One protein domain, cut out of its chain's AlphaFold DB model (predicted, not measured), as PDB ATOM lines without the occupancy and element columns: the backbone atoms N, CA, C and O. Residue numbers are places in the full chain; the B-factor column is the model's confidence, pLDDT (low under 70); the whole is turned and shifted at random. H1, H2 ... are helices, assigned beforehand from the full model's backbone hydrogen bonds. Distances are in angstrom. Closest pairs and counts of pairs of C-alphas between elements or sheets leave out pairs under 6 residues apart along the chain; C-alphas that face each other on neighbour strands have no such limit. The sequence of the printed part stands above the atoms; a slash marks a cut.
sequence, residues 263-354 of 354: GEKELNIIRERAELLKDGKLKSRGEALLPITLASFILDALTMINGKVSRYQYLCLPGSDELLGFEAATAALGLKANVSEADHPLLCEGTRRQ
ATOM      1  N   GLY A 263     -33.953  15.324  -3.127       89.25
ATOM      2  CA  GLY A 263     -35.282  15.784  -3.506       89.25
ATOM      3  C   GLY A 263     -35.728  15.194  -4.845       89.25
ATOM      4  O   GLY A 263     -35.047  14.383  -5.469       89.25
ATOM      5  N   GLU A 264     -36.896  15.625  -5.319       90.88
ATOM      6  CA  GLU A 264     -37.486  15.135  -6.572       90.88
ATOM      7  C   GLU A 264     -36.580  15.366  -7.796       90.88
ATOM      8  O   GLU A 264     -36.516  14.523  -8.688       90.88
ATOM      9  N   LYS A 265     -35.824  16.475  -7.820       93.75
ATOM     10  CA  LYS A 265     -34.882  16.797  -8.904       93.75
ATOM     11  C   LYS A 265     -33.732  15.796  -8.969       93.75
ATOM     12  O   LYS A 265     -33.378  15.334 -10.049       93.75
ATOM     13  N   GLU A 266     -33.162  15.467  -7.815       94.88
ATOM     14  CA  GLU A 266     -32.061  14.517  -7.677       94.88
ATOM     15  C   GLU A 266     -32.552  13.106  -8.021       94.88
ATOM     16  O   GLU A 266     -31.929  12.415  -8.825       94.88
ATOM     17  N   LEU A 267     -33.721  12.712  -7.502       94.00
ATOM     18  CA  LEU A 267     -34.339  11.415  -7.793       94.00
ATOM     19  C   LEU A 267     -34.686  11.240  -9.280       94.00
ATOM     20  O   LEU A 267     -34.485  10.154  -9.816       94.00
ATOM     21  N   ASN A 268     -35.140  12.286  -9.977       95.19
ATOM     22  CA  ASN A 268     -35.398  12.209 -11.420       95.19
ATOM     23  C   ASN A 268     -34.117  11.962 -12.234       95.19
ATOM     24  O   ASN A 268     -34.140  11.149 -13.155       95.19
ATOM     25  N   ILE A 269     -32.989  12.575 -11.853       96.38
ATOM     26  CA  ILE A 269     -31.681  12.284 -12.466       96.38
ATOM     27  C   ILE A 269     -31.255  10.836 -12.156       96.38
ATOM     28  O   ILE A 269     -30.763  10.130 -13.033       96.38
ATOM     29  N   ILE A 270     -31.474  10.356 -10.927       96.25
ATOM     30  CA  ILE A 270     -31.153   8.972 -10.530       96.25
ATOM     31  C   ILE A 270     -31.977   7.956 -11.339       96.25
ATOM     32  O   ILE A 270     -31.410   6.972 -11.811       96.25
ATOM     33  N   ARG A 271     -33.275   8.211 -11.569       95.94
ATOM     34  CA  ARG A 271     -34.139   7.389 -12.441       95.94
ATOM     35  C   ARG A 271     -33.628   7.360 -13.884       95.94
ATOM     36  O   ARG A 271     -33.436   6.276 -14.424       95.94
ATOM     37  N   GLU A 272     -33.315   8.519 -14.472       95.62
ATOM     38  CA  GLU A 272     -32.720   8.614 -15.818       95.62
ATOM     39  C   GLU A 272     -31.434   7.771 -15.924       95.62
ATOM     40  O   GLU A 272     -31.221   7.044 -16.898       95.62
ATOM     41  N   ARG A 273     -30.569   7.813 -14.902       95.31
ATOM     42  CA  ARG A 273     -29.313   7.047 -14.918       95.31
ATOM     43  C   ARG A 273     -29.528   5.556 -14.664       95.31
ATOM     44  O   ARG A 273     -28.782   4.750 -15.222       95.31
ATOM     45  N   ALA A 274     -30.559   5.181 -13.911       95.75
ATOM     46  CA  ALA A 274     -30.990   3.794 -13.769       95.75
ATOM     47  C   ALA A 274     -31.510   3.221 -15.102       95.75
ATOM     48  O   ALA A 274     -31.108   2.125 -15.493       95.75
ATOM     49  N   GLU A 275     -32.313   3.977 -15.857       95.44
ATOM     50  CA  GLU A 275     -32.755   3.588 -17.206       95.44
ATOM     51  C   GLU A 275     -31.569   3.432 -18.173       95.44
ATOM     52  O   GLU A 275     -31.456   2.418 -18.864       95.44
ATOM     53  N   LEU A 276     -30.620   4.378 -18.171       93.88
ATOM     54  CA  LEU A 276     -29.411   4.294 -19.003       93.88
ATOM     55  C   LEU A 276     -28.484   3.122 -18.629       93.88
ATOM     56  O   LEU A 276     -27.798   2.595 -19.512       93.88
ATOM     57  N   LEU A 277     -28.451   2.706 -17.359       92.75
ATOM     58  CA  LEU A 277     -27.763   1.488 -16.918       92.75
ATOM     59  C   LEU A 277     -28.495   0.225 -17.381       92.75
ATOM     60  O   LEU A 277     -27.865  -0.640 -17.990       92.75
ATOM     61  N   LYS A 278     -29.812   0.143 -17.144       93.75
ATOM     62  CA  LYS A 278     -30.665  -0.987 -17.545       93.75
ATOM     63  C   LYS A 278     -30.566  -1.279 -19.041       93.75
ATOM     64  O   LYS A 278     -30.381  -2.425 -19.440       93.75
ATOM     65  N   ASP A 279     -30.611  -0.233 -19.860       91.62
ATOM     66  CA  ASP A 279     -30.521  -0.334 -21.317       91.62
ATOM     67  C   ASP A 279     -29.089  -0.608 -21.836       91.62
ATOM     68  O   ASP A 279     -28.875  -0.671 -23.051       91.62
ATOM     69  N   GLY A 280     -28.079  -0.702 -20.961       84.62
ATOM     70  CA  GLY A 280     -26.668  -0.847 -21.350       84.62
ATOM     71  C   GLY A 280     -26.098   0.365 -22.107       84.62
ATOM     72  O   GLY A 280     -25.082   0.257 -22.801       84.62
ATOM     73  N   LYS A 281     -26.760   1.526 -22.009       83.88
ATOM     74  CA  LYS A 281     -26.426   2.765 -22.735       83.88
ATOM     75  C   LYS A 281     -25.396   3.628 -22.005       83.88
ATOM     76  O   LYS A 281     -24.711   4.417 -22.661       83.88
ATOM     77  N   LEU A 282     -25.256   3.495 -20.683       79.56
ATOM     78  CA  LEU A 282     -24.340   4.311 -19.881       79.56
ATOM     79  C   LEU A 282     -22.862   3.937 -20.115       79.56
ATOM     80  O   LEU A 282     -22.254   3.181 -19.361       79.56
ATOM     81  N   LYS A 283     -22.261   4.521 -21.156       67.19
ATOM     82  CA  LYS A 283     -20.841   4.342 -21.517       67.19
ATOM     83  C   LYS A 283     -19.906   5.418 -20.943       67.19
ATOM     84  O   LYS A 283     -18.735   5.460 -21.312       67.19
ATOM     85  N   SER A 284     -20.396   6.287 -20.053       65.75
ATOM     86  CA  SER A 284     -19.663   7.470 -19.567       65.75
ATOM     87  C   SER A 284     -18.349   7.150 -18.850       65.75
ATOM     88  O   SER A 284     -17.431   7.950 -18.930       65.75
ATOM     89  N   ARG A 285     -18.218   5.969 -18.228       68.69
ATOM     90  CA  ARG A 285     -16.981   5.492 -17.578       68.69
ATOM     91  C   ARG A 285     -15.855   5.094 -18.551       68.69
ATOM     92  O   ARG A 285     -14.714   4.942 -18.115       68.69
ATOM     93  N   GLY A 286     -16.153   4.926 -19.843       70.88
ATOM     94  CA  GLY A 286     -15.274   4.267 -20.817       70.88
ATOM     95  C   GLY A 286     -15.333   2.732 -20.730       70.88
ATOM     96  O   GLY A 286     -15.881   2.169 -19.789       70.88
ATOM     97  N   GLU A 287     -14.768   2.025 -21.713       68.44
ATOM     98  CA  GLU A 287     -14.934   0.557 -21.841       68.44
ATOM     99  C   GLU A 287     -14.199  -0.284 -20.779       68.44
ATOM    100  O   GLU A 287     -14.427  -1.487 -20.643       68.44
ATOM    101  N   ALA A 288     -13.271   0.332 -20.047       74.25
ATOM    102  CA  ALA A 288     -12.363  -0.362 -19.144       74.25
ATOM    103  C   ALA A 288     -12.877  -0.483 -17.700       74.25
ATOM    104  O   ALA A 288     -12.348  -1.293 -16.940       74.25
ATOM    105  N   LEU A 289     -13.868   0.329 -17.315       83.81
ATOM    106  CA  LEU A 289     -14.358   0.452 -15.942       83.81
ATOM    107  C   LEU A 289     -15.861   0.201 -15.882       83.81
ATOM    108  O   LEU A 289     -16.633   0.848 -16.585       83.81
ATOM    109  N   LEU A 290     -16.276  -0.707 -15.001       87.25
ATOM    110  CA  LEU A 290     -17.693  -0.966 -14.770       87.25
ATOM    111  C   LEU A 290     -18.282   0.074 -13.803       87.25
ATOM    112  O   LEU A 290     -17.643   0.400 -12.802       87.25
ATOM    113  N   PRO A 291     -19.510   0.566 -14.040       89.31
ATOM    114  CA  PRO A 291     -20.169   1.555 -13.190       89.31
ATOM    115  C   PRO A 291     -20.752   0.947 -11.896       89.31
ATOM    116  O   PRO A 291     -21.773   1.432 -11.416       89.31
ATOM    117  N   ILE A 292     -20.149  -0.098 -11.308       91.25
ATOM    118  CA  ILE A 292     -20.735  -0.843 -10.169       91.25
ATOM    119  C   ILE A 292     -20.985   0.083  -8.971       91.25
ATOM    120  O   ILE A 292     -22.069   0.077  -8.400       91.25
ATOM    121  N   THR A 293     -20.031   0.956  -8.639       92.62
ATOM    122  CA  THR A 293     -20.171   1.934  -7.544       92.62
ATOM    123  C   THR A 293     -21.306   2.935  -7.776       92.62
ATOM    124  O   THR A 293     -22.019   3.293  -6.841       92.62
ATOM    125  N   LEU A 294     -21.509   3.355  -9.028       93.81
ATOM    126  CA  LEU A 294     -22.619   4.223  -9.419       93.81
ATOM    127  C   LEU A 294     -23.956   3.470  -9.362       93.81
ATOM    128  O   LEU A 294     -24.931   4.000  -8.839       93.81
ATOM    129  N   ALA A 295     -23.997   2.227  -9.843       94.56
ATOM    130  CA  ALA A 295     -25.186   1.383  -9.817       94.56
ATOM    131  C   ALA A 295     -25.610   1.011  -8.384       94.56
ATOM    132  O   ALA A 295     -26.794   1.055  -8.068       94.56
ATOM    133  N   SER A 296     -24.647   0.739  -7.495       94.25
ATOM    134  CA  SER A 296     -24.871   0.561  -6.054       94.25
ATOM    135  C   SER A 296     -25.433   1.832  -5.411       94.25
ATOM    136  O   SER A 296     -26.414   1.747  -4.678       94.25
ATOM    137  N   PHE A 297     -24.883   3.013  -5.723       95.38
ATOM    138  CA  PHE A 297     -25.435   4.283  -5.239       95.38
ATOM    139  C   PHE A 297     -26.867   4.535  -5.746       95.38
ATOM    140  O   PHE A 297     -27.713   4.976  -4.973       95.38
ATOM    141  N   ILE A 298     -27.150   4.230  -7.017       95.25
ATOM    142  CA  ILE A 298     -28.484   4.359  -7.625       95.25
ATOM    143  C   ILE A 298     -29.489   3.401  -6.968       95.25
ATOM    144  O   ILE A 298     -30.580   3.837  -6.604       95.25
ATOM    145  N   LEU A 299     -29.120   2.132  -6.766       94.12
ATOM    146  CA  LEU A 299     -29.949   1.146  -6.065       94.12
ATOM    147  C   LEU A 299     -30.234   1.590  -4.626       94.12
ATOM    148  O   LEU A 299     -31.397   1.694  -4.246       94.12
ATOM    149  N   ASP A 300     -29.193   1.927  -3.856       92.88
ATOM    150  CA  ASP A 300     -29.339   2.424  -2.485       92.88
ATOM    151  C   ASP A 300     -30.272   3.640  -2.429       92.88
ATOM    152  O   ASP A 300     -31.152   3.701  -1.574       92.88
ATOM    153  N   ALA A 301     -30.107   4.601  -3.342       92.81
ATOM    154  CA  ALA A 301     -30.922   5.808  -3.376       92.81
ATOM    155  C   ALA A 301     -32.396   5.510  -3.687       92.81
ATOM    156  O   ALA A 301     -33.265   6.010  -2.973       92.81
ATOM    157  N   LEU A 302     -32.684   4.693  -4.707       91.62
ATOM    158  CA  LEU A 302     -34.056   4.373  -5.122       91.62
ATOM    159  C   LEU A 302     -34.777   3.473  -4.104       91.62
ATOM    160  O   LEU A 302     -35.939   3.725  -3.785       91.62
ATOM    161  N   THR A 303     -34.095   2.488  -3.512       87.00
ATOM    162  CA  THR A 303     -34.664   1.660  -2.434       87.00
ATOM    163  C   THR A 303     -34.871   2.469  -1.144       87.00
ATOM    164  O   THR A 303     -35.875   2.288  -0.451       87.00
ATOM    165  N   MET A 304     -33.977   3.411  -0.815       74.31
ATOM    166  CA  MET A 304     -34.064   4.193   0.429       74.31
ATOM    167  C   MET A 304     -35.148   5.286   0.417       74.31
ATOM    168  O   MET A 304     -35.525   5.747   1.497       74.31
ATOM    169  N   ILE A 305     -35.746   5.627  -0.738       61.69
ATOM    170  CA  ILE A 305     -36.996   6.424  -0.806       61.69
ATOM    171  C   ILE A 305     -38.063   5.812   0.118       61.69
ATOM    172  O   ILE A 305     -38.724   6.517   0.885       61.69
ATOM    173  N   ASN A 306     -38.171   4.480   0.106       51.84
ATOM    174  CA  ASN A 306     -39.147   3.721   0.886       51.84
ATOM    175  C   ASN A 306     -38.717   3.538   2.360       51.84
ATOM    176  O   ASN A 306     -39.492   3.037   3.175       51.84
ATOM    177  N   GLY A 307     -37.513   3.984   2.744       48.41
ATOM    178  CA  GLY A 307     -36.840   3.702   4.023       48.41
ATOM    179  C   GLY A 307     -37.461   4.300   5.296       48.41
ATOM    180  O   GLY A 307     -36.883   4.167   6.373       48.41
ATOM    181  N   LYS A 308     -38.630   4.947   5.205       49.50
ATOM    182  CA  LYS A 308     -39.473   5.310   6.366       49.50
ATOM    183  C   LYS A 308     -40.628   4.328   6.610       49.50
ATOM    184  O   LYS A 308     -41.367   4.500   7.577       49.50
ATOM    185  N   VAL A 309     -40.800   3.320   5.754       45.06
ATOM    186  CA  VAL A 309     -41.871   2.316   5.846       45.06
ATOM    187  C   VAL A 309     -41.373   1.066   6.586       45.06
ATOM    188  O   VAL A 309     -40.189   0.740   6.592       45.06
ATOM    189  N   SER A 310     -42.286   0.399   7.296       45.84
ATOM    190  CA  SER A 310     -41.969  -0.674   8.246       45.84
ATOM    191  C   SER A 310     -41.387  -1.938   7.591       45.84
ATOM    192  O   SER A 310     -41.632  -2.227   6.421       45.84
ATOM    193  N   ARG A 311     -40.696  -2.761   8.398       49.72
ATOM    194  CA  ARG A 311     -39.976  -4.004   8.021       49.72
ATOM    195  C   ARG A 311     -40.827  -5.107   7.356       49.72
ATOM    196  O   ARG A 311     -40.300  -6.170   7.057       49.72
ATOM    197  N   TYR A 312     -42.116  -4.867   7.137       48.44
ATOM    198  CA  TYR A 312     -43.057  -5.783   6.488       48.44
ATOM    199  C   TYR A 312     -43.253  -5.481   4.990       48.44
ATOM    200  O   TYR A 312     -43.850  -6.292   4.285       48.44
ATOM    201  N   GLN A 313     -42.729  -4.356   4.479       49.50
ATOM    202  CA  GLN A 313     -42.908  -3.955   3.075       49.50
ATOM    203  C   GLN A 313     -42.218  -4.903   2.072       49.50
ATOM    204  O   GLN A 313     -42.686  -5.021   0.945       49.50
ATOM    205  N   TYR A 314     -41.187  -5.648   2.498       50.06
ATOM    206  CA  TYR A 314     -40.456  -6.649   1.697       50.06
ATOM    207  C   TYR A 314     -41.304  -7.837   1.186       50.06
ATOM    208  O   TYR A 314     -40.786  -8.693   0.474       50.06
ATOM    209  N   LEU A 315     -42.584  -7.923   1.568       54.41
ATOM    210  CA  LEU A 315     -43.548  -8.914   1.069       54.41
ATOM    211  C   LEU A 315     -44.526  -8.338   0.027       54.41
ATOM    212  O   LEU A 315     -45.393  -9.058  -0.466       54.41
ATOM    213  N   CYS A 316     -44.419  -7.047  -0.296       50.09
ATOM    214  CA  CYS A 316     -45.177  -6.408  -1.368       50.09
ATOM    215  C   CYS A 316     -44.372  -6.419  -2.681       50.09
ATOM    216  O   CYS A 316     -43.174  -6.698  -2.679       50.09
ATOM    217  N   LEU A 317     -45.015  -6.090  -3.807       55.09
ATOM    218  CA  LEU A 317     -44.278  -5.813  -5.044       55.09
ATOM    219  C   LEU A 317     -43.308  -4.639  -4.809       55.09
ATOM    220  O   LEU A 317     -43.714  -3.665  -4.165       55.09
ATOM    221  N   PRO A 318     -42.074  -4.690  -5.351       59.19
ATOM    222  CA  PRO A 318     -41.167  -3.551  -5.325       59.19
ATOM    223  C   PRO A 318     -41.834  -2.300  -5.897       59.19
ATOM    224  O   PRO A 318     -42.594  -2.379  -6.871       59.19
ATOM    225  N   GLY A 319     -41.524  -1.134  -5.328       68.69
ATOM    226  CA  GLY A 319     -41.906   0.135  -5.955       68.69
ATOM    227  C   GLY A 319     -41.312   0.247  -7.366       68.69
ATOM    228  O   GLY A 319     -40.288  -0.370  -7.653       68.69
ATOM    229  N   SER A 320     -41.904   1.058  -8.250       84.50
ATOM    230  CA  SER A 320     -41.376   1.246  -9.617       84.50
ATOM    231  C   SER A 320     -39.899   1.658  -9.624       84.50
ATOM    232  O   SER A 320     -39.123   1.164 -10.434       84.50
ATOM    233  N   ASP A 321     -39.515   2.508  -8.670       88.88
ATOM    234  CA  ASP A 321     -38.138   2.953  -8.443       88.88
ATOM    235  C   ASP A 321     -37.229   1.831  -7.916       88.88
ATOM    236  O   ASP A 321     -36.083   1.709  -8.335       88.88
ATOM    237  N   GLU A 322     -37.738   0.982  -7.024       90.69
ATOM    238  CA  GLU A 322     -37.002  -0.134  -6.420       90.69
ATOM    239  C   GLU A 322     -36.724  -1.239  -7.449       90.69
ATOM    240  O   GLU A 322     -35.596  -1.726  -7.546       90.69
ATOM    241  N   LEU A 323     -37.718  -1.568  -8.285       92.31
ATOM    242  CA  LEU A 323     -37.535  -2.461  -9.429       92.31
ATOM    243  C   LEU A 323     -36.549  -1.863 -10.440       92.31
ATOM    244  O   LEU A 323     -35.628  -2.556 -10.862       92.31
ATOM    245  N   LEU A 324     -36.694  -0.581 -10.790       94.50
ATOM    246  CA  LEU A 324     -35.794   0.101 -11.724       94.50
ATOM    247  C   LEU A 324     -34.341   0.119 -11.212       94.50
ATOM    248  O   LEU A 324     -33.419  -0.138 -11.986       94.50
ATOM    249  N   GLY A 325     -34.131   0.365  -9.916       94.00
ATOM    250  CA  GLY A 325     -32.819   0.280  -9.273       94.00
ATOM    251  C   GLY A 325     -32.239  -1.137  -9.302       94.00
ATOM    252  O   GLY A 325     -31.059  -1.309  -9.614       94.00
ATOM    253  N   PHE A 326     -33.062  -2.158  -9.046       94.31
ATOM    254  CA  PHE A 326     -32.649  -3.562  -9.119       94.31
ATOM    255  C   PHE A 326     -32.290  -3.998 -10.549       94.31
ATOM    256  O   PHE A 326     -31.252  -4.634 -10.759       94.31
ATOM    257  N   GLU A 327     -33.096  -3.628 -11.549       95.19
ATOM    258  CA  GLU A 327     -32.805  -3.890 -12.963       95.19
ATOM    259  C   GLU A 327     -31.513  -3.182 -13.407       95.19
ATOM    260  O   GLU A 327     -30.665  -3.800 -14.052       95.19
ATOM    261  N   ALA A 328     -31.319  -1.917 -13.014       95.00
ATOM    262  CA  ALA A 328     -30.115  -1.141 -13.311       95.00
ATOM    263  C   ALA A 328     -28.848  -1.741 -12.676       95.00
ATOM    264  O   ALA A 328     -27.813  -1.843 -13.338       95.00
ATOM    265  N   ALA A 329     -28.925  -2.176 -11.414       94.31
ATOM    266  CA  ALA A 329     -27.824  -2.849 -10.726       94.31
ATOM    267  C   ALA A 329     -27.501  -4.214 -11.355       94.31
ATOM    268  O   ALA A 329     -26.335  -4.519 -11.609       94.31
ATOM    269  N   THR A 330     -28.526  -5.005 -11.686       94.25
ATOM    270  CA  THR A 330     -28.364  -6.303 -12.360       94.25
ATOM    271  C   THR A 330     -27.728  -6.139 -13.742       94.25
ATOM    272  O   THR A 330     -26.803  -6.875 -14.087       94.25
ATOM    273  N   ALA A 331     -28.157  -5.134 -14.514       93.62
ATOM    274  CA  ALA A 331     -27.551  -4.803 -15.800       93.62
ATOM    275  C   ALA A 331     -26.082  -4.373 -15.645       93.62
ATOM    276  O   ALA A 331     -25.229  -4.866 -16.382       93.62
ATOM    277  N   ALA A 332     -25.765  -3.529 -14.655       92.25
ATOM    278  CA  ALA A 332     -24.401  -3.073 -14.383       92.25
ATOM    279  C   ALA A 332     -23.444  -4.217 -13.993       92.25
ATOM    280  O   ALA A 332     -22.298  -4.225 -14.444       92.25
ATOM    281  N   LEU A 333     -23.915  -5.195 -13.211       90.69
ATOM    282  CA  LEU A 333     -23.165  -6.414 -12.870       90.69
ATOM    283  C   LEU A 333     -23.010  -7.370 -14.067       90.69
ATOM    284  O   LEU A 333     -22.043  -8.128 -14.128       90.69
ATOM    285  N   GLY A 334     -23.931  -7.323 -15.034       89.50
ATOM    286  CA  GLY A 334     -23.842  -8.057 -16.299       89.50
ATOM    287  C   GLY A 334     -22.871  -7.455 -17.326       89.50
ATOM    288  O   GLY A 334     -22.583  -8.095 -18.341       89.50
ATOM    289  N   LEU A 335     -22.353  -6.242 -17.096       88.19
ATOM    290  CA  LEU A 335     -21.383  -5.605 -17.989       88.19
ATOM    291  C   LEU A 335     -20.005  -6.277 -17.900       88.19
ATOM    292  O   LEU A 335     -19.546  -6.700 -16.843       88.19
ATOM    293  N   LYS A 336     -19.297  -6.323 -19.032       85.88
ATOM    294  CA  LYS A 336     -17.947  -6.892 -19.129       85.88
ATOM    295  C   LYS A 336     -16.908  -5.792 -19.316       85.88
ATOM    296  O   LYS A 336     -16.994  -5.021 -20.265       85.88
ATOM    297  N   ALA A 337     -15.907  -5.751 -18.438       84.69
ATOM    298  CA  ALA A 337     -14.800  -4.805 -18.545       84.69
ATOM    299  C   ALA A 337     -13.831  -5.218 -19.667       84.69
ATOM    300  O   ALA A 337     -13.344  -6.353 -19.680       84.69
ATOM    301  N   ASN A 338     -13.492  -4.296 -20.571       85.38
ATOM    302  CA  ASN A 338     -12.555  -4.544 -21.674       85.38
ATOM    303  C   ASN A 338     -11.083  -4.400 -21.225       85.38
ATOM    304  O   ASN A 338     -10.304  -3.652 -21.816       85.38
ATOM    305  N   VAL A 339     -10.688  -5.116 -20.163       86.75
ATOM    306  CA  VAL A 339      -9.319  -5.111 -19.607       86.75
ATOM    307  C   VAL A 339      -8.776  -6.513 -19.334       86.75
ATOM    308  O   VAL A 339      -9.508  -7.452 -19.034       86.75
ATOM    309  N   SER A 340      -7.452  -6.640 -19.410       85.50
ATOM    310  CA  SER A 340      -6.705  -7.853 -19.068       85.50
ATOM    311  C   SER A 340      -6.317  -7.852 -17.586       85.50
ATOM    312  O   SER A 340      -5.612  -6.952 -17.124       85.50
ATOM    313  N   GLU A 341      -6.709  -8.892 -16.842       87.50
ATOM    314  CA  GLU A 341      -6.310  -9.067 -15.436       87.50
ATOM    315  C   GLU A 341      -4.790  -9.252 -15.274       87.50
ATOM    316  O   GLU A 341      -4.214  -8.810 -14.282       87.50
ATOM    317  N   ALA A 342      -4.101  -9.815 -16.274       86.62
ATOM    318  CA  ALA A 342      -2.640  -9.926 -16.269       86.62
ATOM    319  C   ALA A 342      -1.932  -8.555 -16.367       86.62
ATOM    320  O   ALA A 342      -0.752  -8.429 -16.018       86.62
ATOM    321  N   ASP A 343      -2.643  -7.523 -16.826       83.69
ATOM    322  CA  ASP A 343      -2.145  -6.157 -16.963       83.69
ATOM    323  C   ASP A 343      -2.633  -5.241 -15.828       83.69
ATOM    324  O   ASP A 343      -1.837  -4.456 -15.303       83.69
ATOM    325  N   HIS A 344      -3.890  -5.393 -15.390       87.75
ATOM    326  CA  HIS A 344      -4.551  -4.533 -14.397       87.75
ATOM    327  C   HIS A 344      -5.154  -5.312 -13.201       87.75
ATOM    328  O   HIS A 344      -6.320  -5.114 -12.860       87.75
ATOM    329  N   PRO A 345      -4.384  -6.161 -12.488       88.12
ATOM    330  CA  PRO A 345      -4.949  -7.102 -11.515       88.12
ATOM    331  C   PRO A 345      -5.626  -6.442 -10.305       88.12
ATOM    332  O   PRO A 345      -6.552  -7.014  -9.750       88.12
ATOM    333  N   LEU A 346      -5.202  -5.238  -9.892       87.81
ATOM    334  CA  LEU A 346      -5.869  -4.525  -8.790       87.81
ATOM    335  C   LEU A 346      -7.188  -3.866  -9.204       87.81
ATOM    336  O   LEU A 346      -8.045  -3.685  -8.348       87.81
ATOM    337  N   LEU A 347      -7.360  -3.537 -10.488       87.81
ATOM    338  CA  LEU A 347      -8.644  -3.074 -10.998       87.81
ATOM    339  C   LEU A 347      -9.635  -4.242 -10.987       87.81
ATOM    340  O   LEU A 347     -10.672  -4.144 -10.345       87.81
ATOM    341  N   CYS A 348      -9.267  -5.375 -11.593       89.62
ATOM    342  CA  CYS A 348     -10.109  -6.574 -11.622       89.62
ATOM    343  C   CYS A 348     -10.450  -7.089 -10.211       89.62
ATOM    344  O   CYS A 348     -11.592  -7.457  -9.953       89.62
ATOM    345  N   GLU A 349      -9.493  -7.062  -9.279       88.31
ATOM    346  CA  GLU A 349      -9.729  -7.419  -7.874       88.31
ATOM    347  C   GLU A 349     -10.611  -6.403  -7.132       88.31
ATOM    348  O   GLU A 349     -11.399  -6.800  -6.278       88.31
ATOM    349  N   GLY A 350     -10.524  -5.109  -7.461       85.19
ATOM    350  CA  GLY A 350     -11.448  -4.090  -6.960       85.19
ATOM    351  C   GLY A 350     -12.871  -4.327  -7.466       85.19
ATOM    352  O   GLY A 350     -13.796  -4.408  -6.665       85.19
ATOM    353  N   THR A 351     -13.035  -4.535  -8.774       87.88
ATOM    354  CA  THR A 351     -14.319  -4.839  -9.427       87.88
ATOM    355  C   THR A 351     -14.956  -6.138  -8.915       87.88
ATOM    356  O   THR A 351     -16.173  -6.219  -8.856       87.88
ATOM    357  N   ARG A 352     -14.170  -7.140  -8.491       88.31
ATOM    358  CA  ARG A 352     -14.678  -8.376  -7.853       88.31
ATOM    359  C   ARG A 352     -15.152  -8.212  -6.402       88.31
ATOM    360  O   ARG A 352     -15.699  -9.162  -5.846       88.31
ATOM    361  N   ARG A 353     -14.869  -7.074  -5.760       86.50
ATOM    362  CA  ARG A 353     -15.201  -6.789  -4.349       86.50
ATOM    363  C   ARG A 353     -16.345  -5.786  -4.184       86.50
ATOM    364  O   ARG A 353     -16.715  -5.509  -3.045       86.50
ATOM    365  N   GLN A 354     -16.812  -5.215  -5.291       84.12
ATOM    366  CA  GLN A 354     -17.937  -4.284  -5.380       84.12
ATOM    367  C   GLN A 354     -19.223  -5.043  -5.703       84.12
ATOM    368  O   GLN A 354     -20.268  -4.584  -5.202       84.12
TER     369      GLN A 354
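AT A GLANCE: This is residues 263 to 354 of the 354 residues of an uncharacterized protein of Oncopeltus fasciatus (UniProt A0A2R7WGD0). The longest helix, H1, lies slantwise over one side of a helical hairpin of H2 and H3, and these three helices make a small core with their centres in a triangle. The short helix H4 lies beyond the end of the hairpin where H2 begins, while residues 307 to 317, in the loop at the other end, stick out. The printed part has 92 residues with four named helices, H1, H2, H3 and H4 in that order along the chain, and no named strand: the class is all helix. The whole is elongated, spanning 47 by 25 by 20 A, and only just loose, close to compact, with a radius of gyration of the C-alphas of 14.9 A.

HOW THE PARTS SIT: H1, residues 264 to 278, touches H3, residues 320 to 333; their closest C-alphas, those of Lys 278 and Ala 328, are 4.3 A apart. These two run the same way at a steep tilt of 43 degrees. H1 also touches H2, residues 292 to 304, at a steep tilt of 49 degrees, opposite ways; the closest C-alphas, those of Ile 270 and Ile 298, are 6.1 A apart. H2 and H3 form a helical hairpin: they touch at a shallow tilt of 16 degrees, opposite ways, with the closest C-alphas, those of Leu 299 and Gly 325, 4.4 A apart. With 1 of these 3 touching pairs at a shallow tilt, the helix packing is mostly crossed, but only just. H4, residues 345 to 351, touches no helix. It is close to H2 but not clearly touching, its Thr 351 and Ile 292 of H2 having the closest C-alphas, 7.6 A apart. H4 is apart from H1 and from H3. In H1, H2, H3 and H4, every O i to N i+4 pair is within hydrogen-bond range.

IN THESE COORDINATES: H1 begins at C-alpha 264, at (-37.486, 15.135, -6.572), and measures 20.7 A from first to last C-alpha. H3, Ser 320 to Leu 333, measures 20.0 A, and H2, Ile 292 to Met 304, measures 17.8 A; C-alpha 292 is at (-20.735, -0.843, -10.169). H4, Pro 345 to Thr 351, measures 9.9 A and ends at C-alpha 351, at (-14.319, -4.839, -9.427).

THE WHOLE: The two C-alphas farthest apart, those of Ser 310 and Asp 343, are 47.5 A apart. Without residues 307 to 317, which stand free, the body spans 43 by 22 by 19 A. The links from H1 to H2, H2 to H3 and H3 to H4 are long, with 13, 15 and 11 residues. The printed part has no cut and ends at residue 354, the chain's last. The mean pLDDT of the printed part is 82.8; residues 283 to 285, 287 and 305 to 319 of this model are under 70.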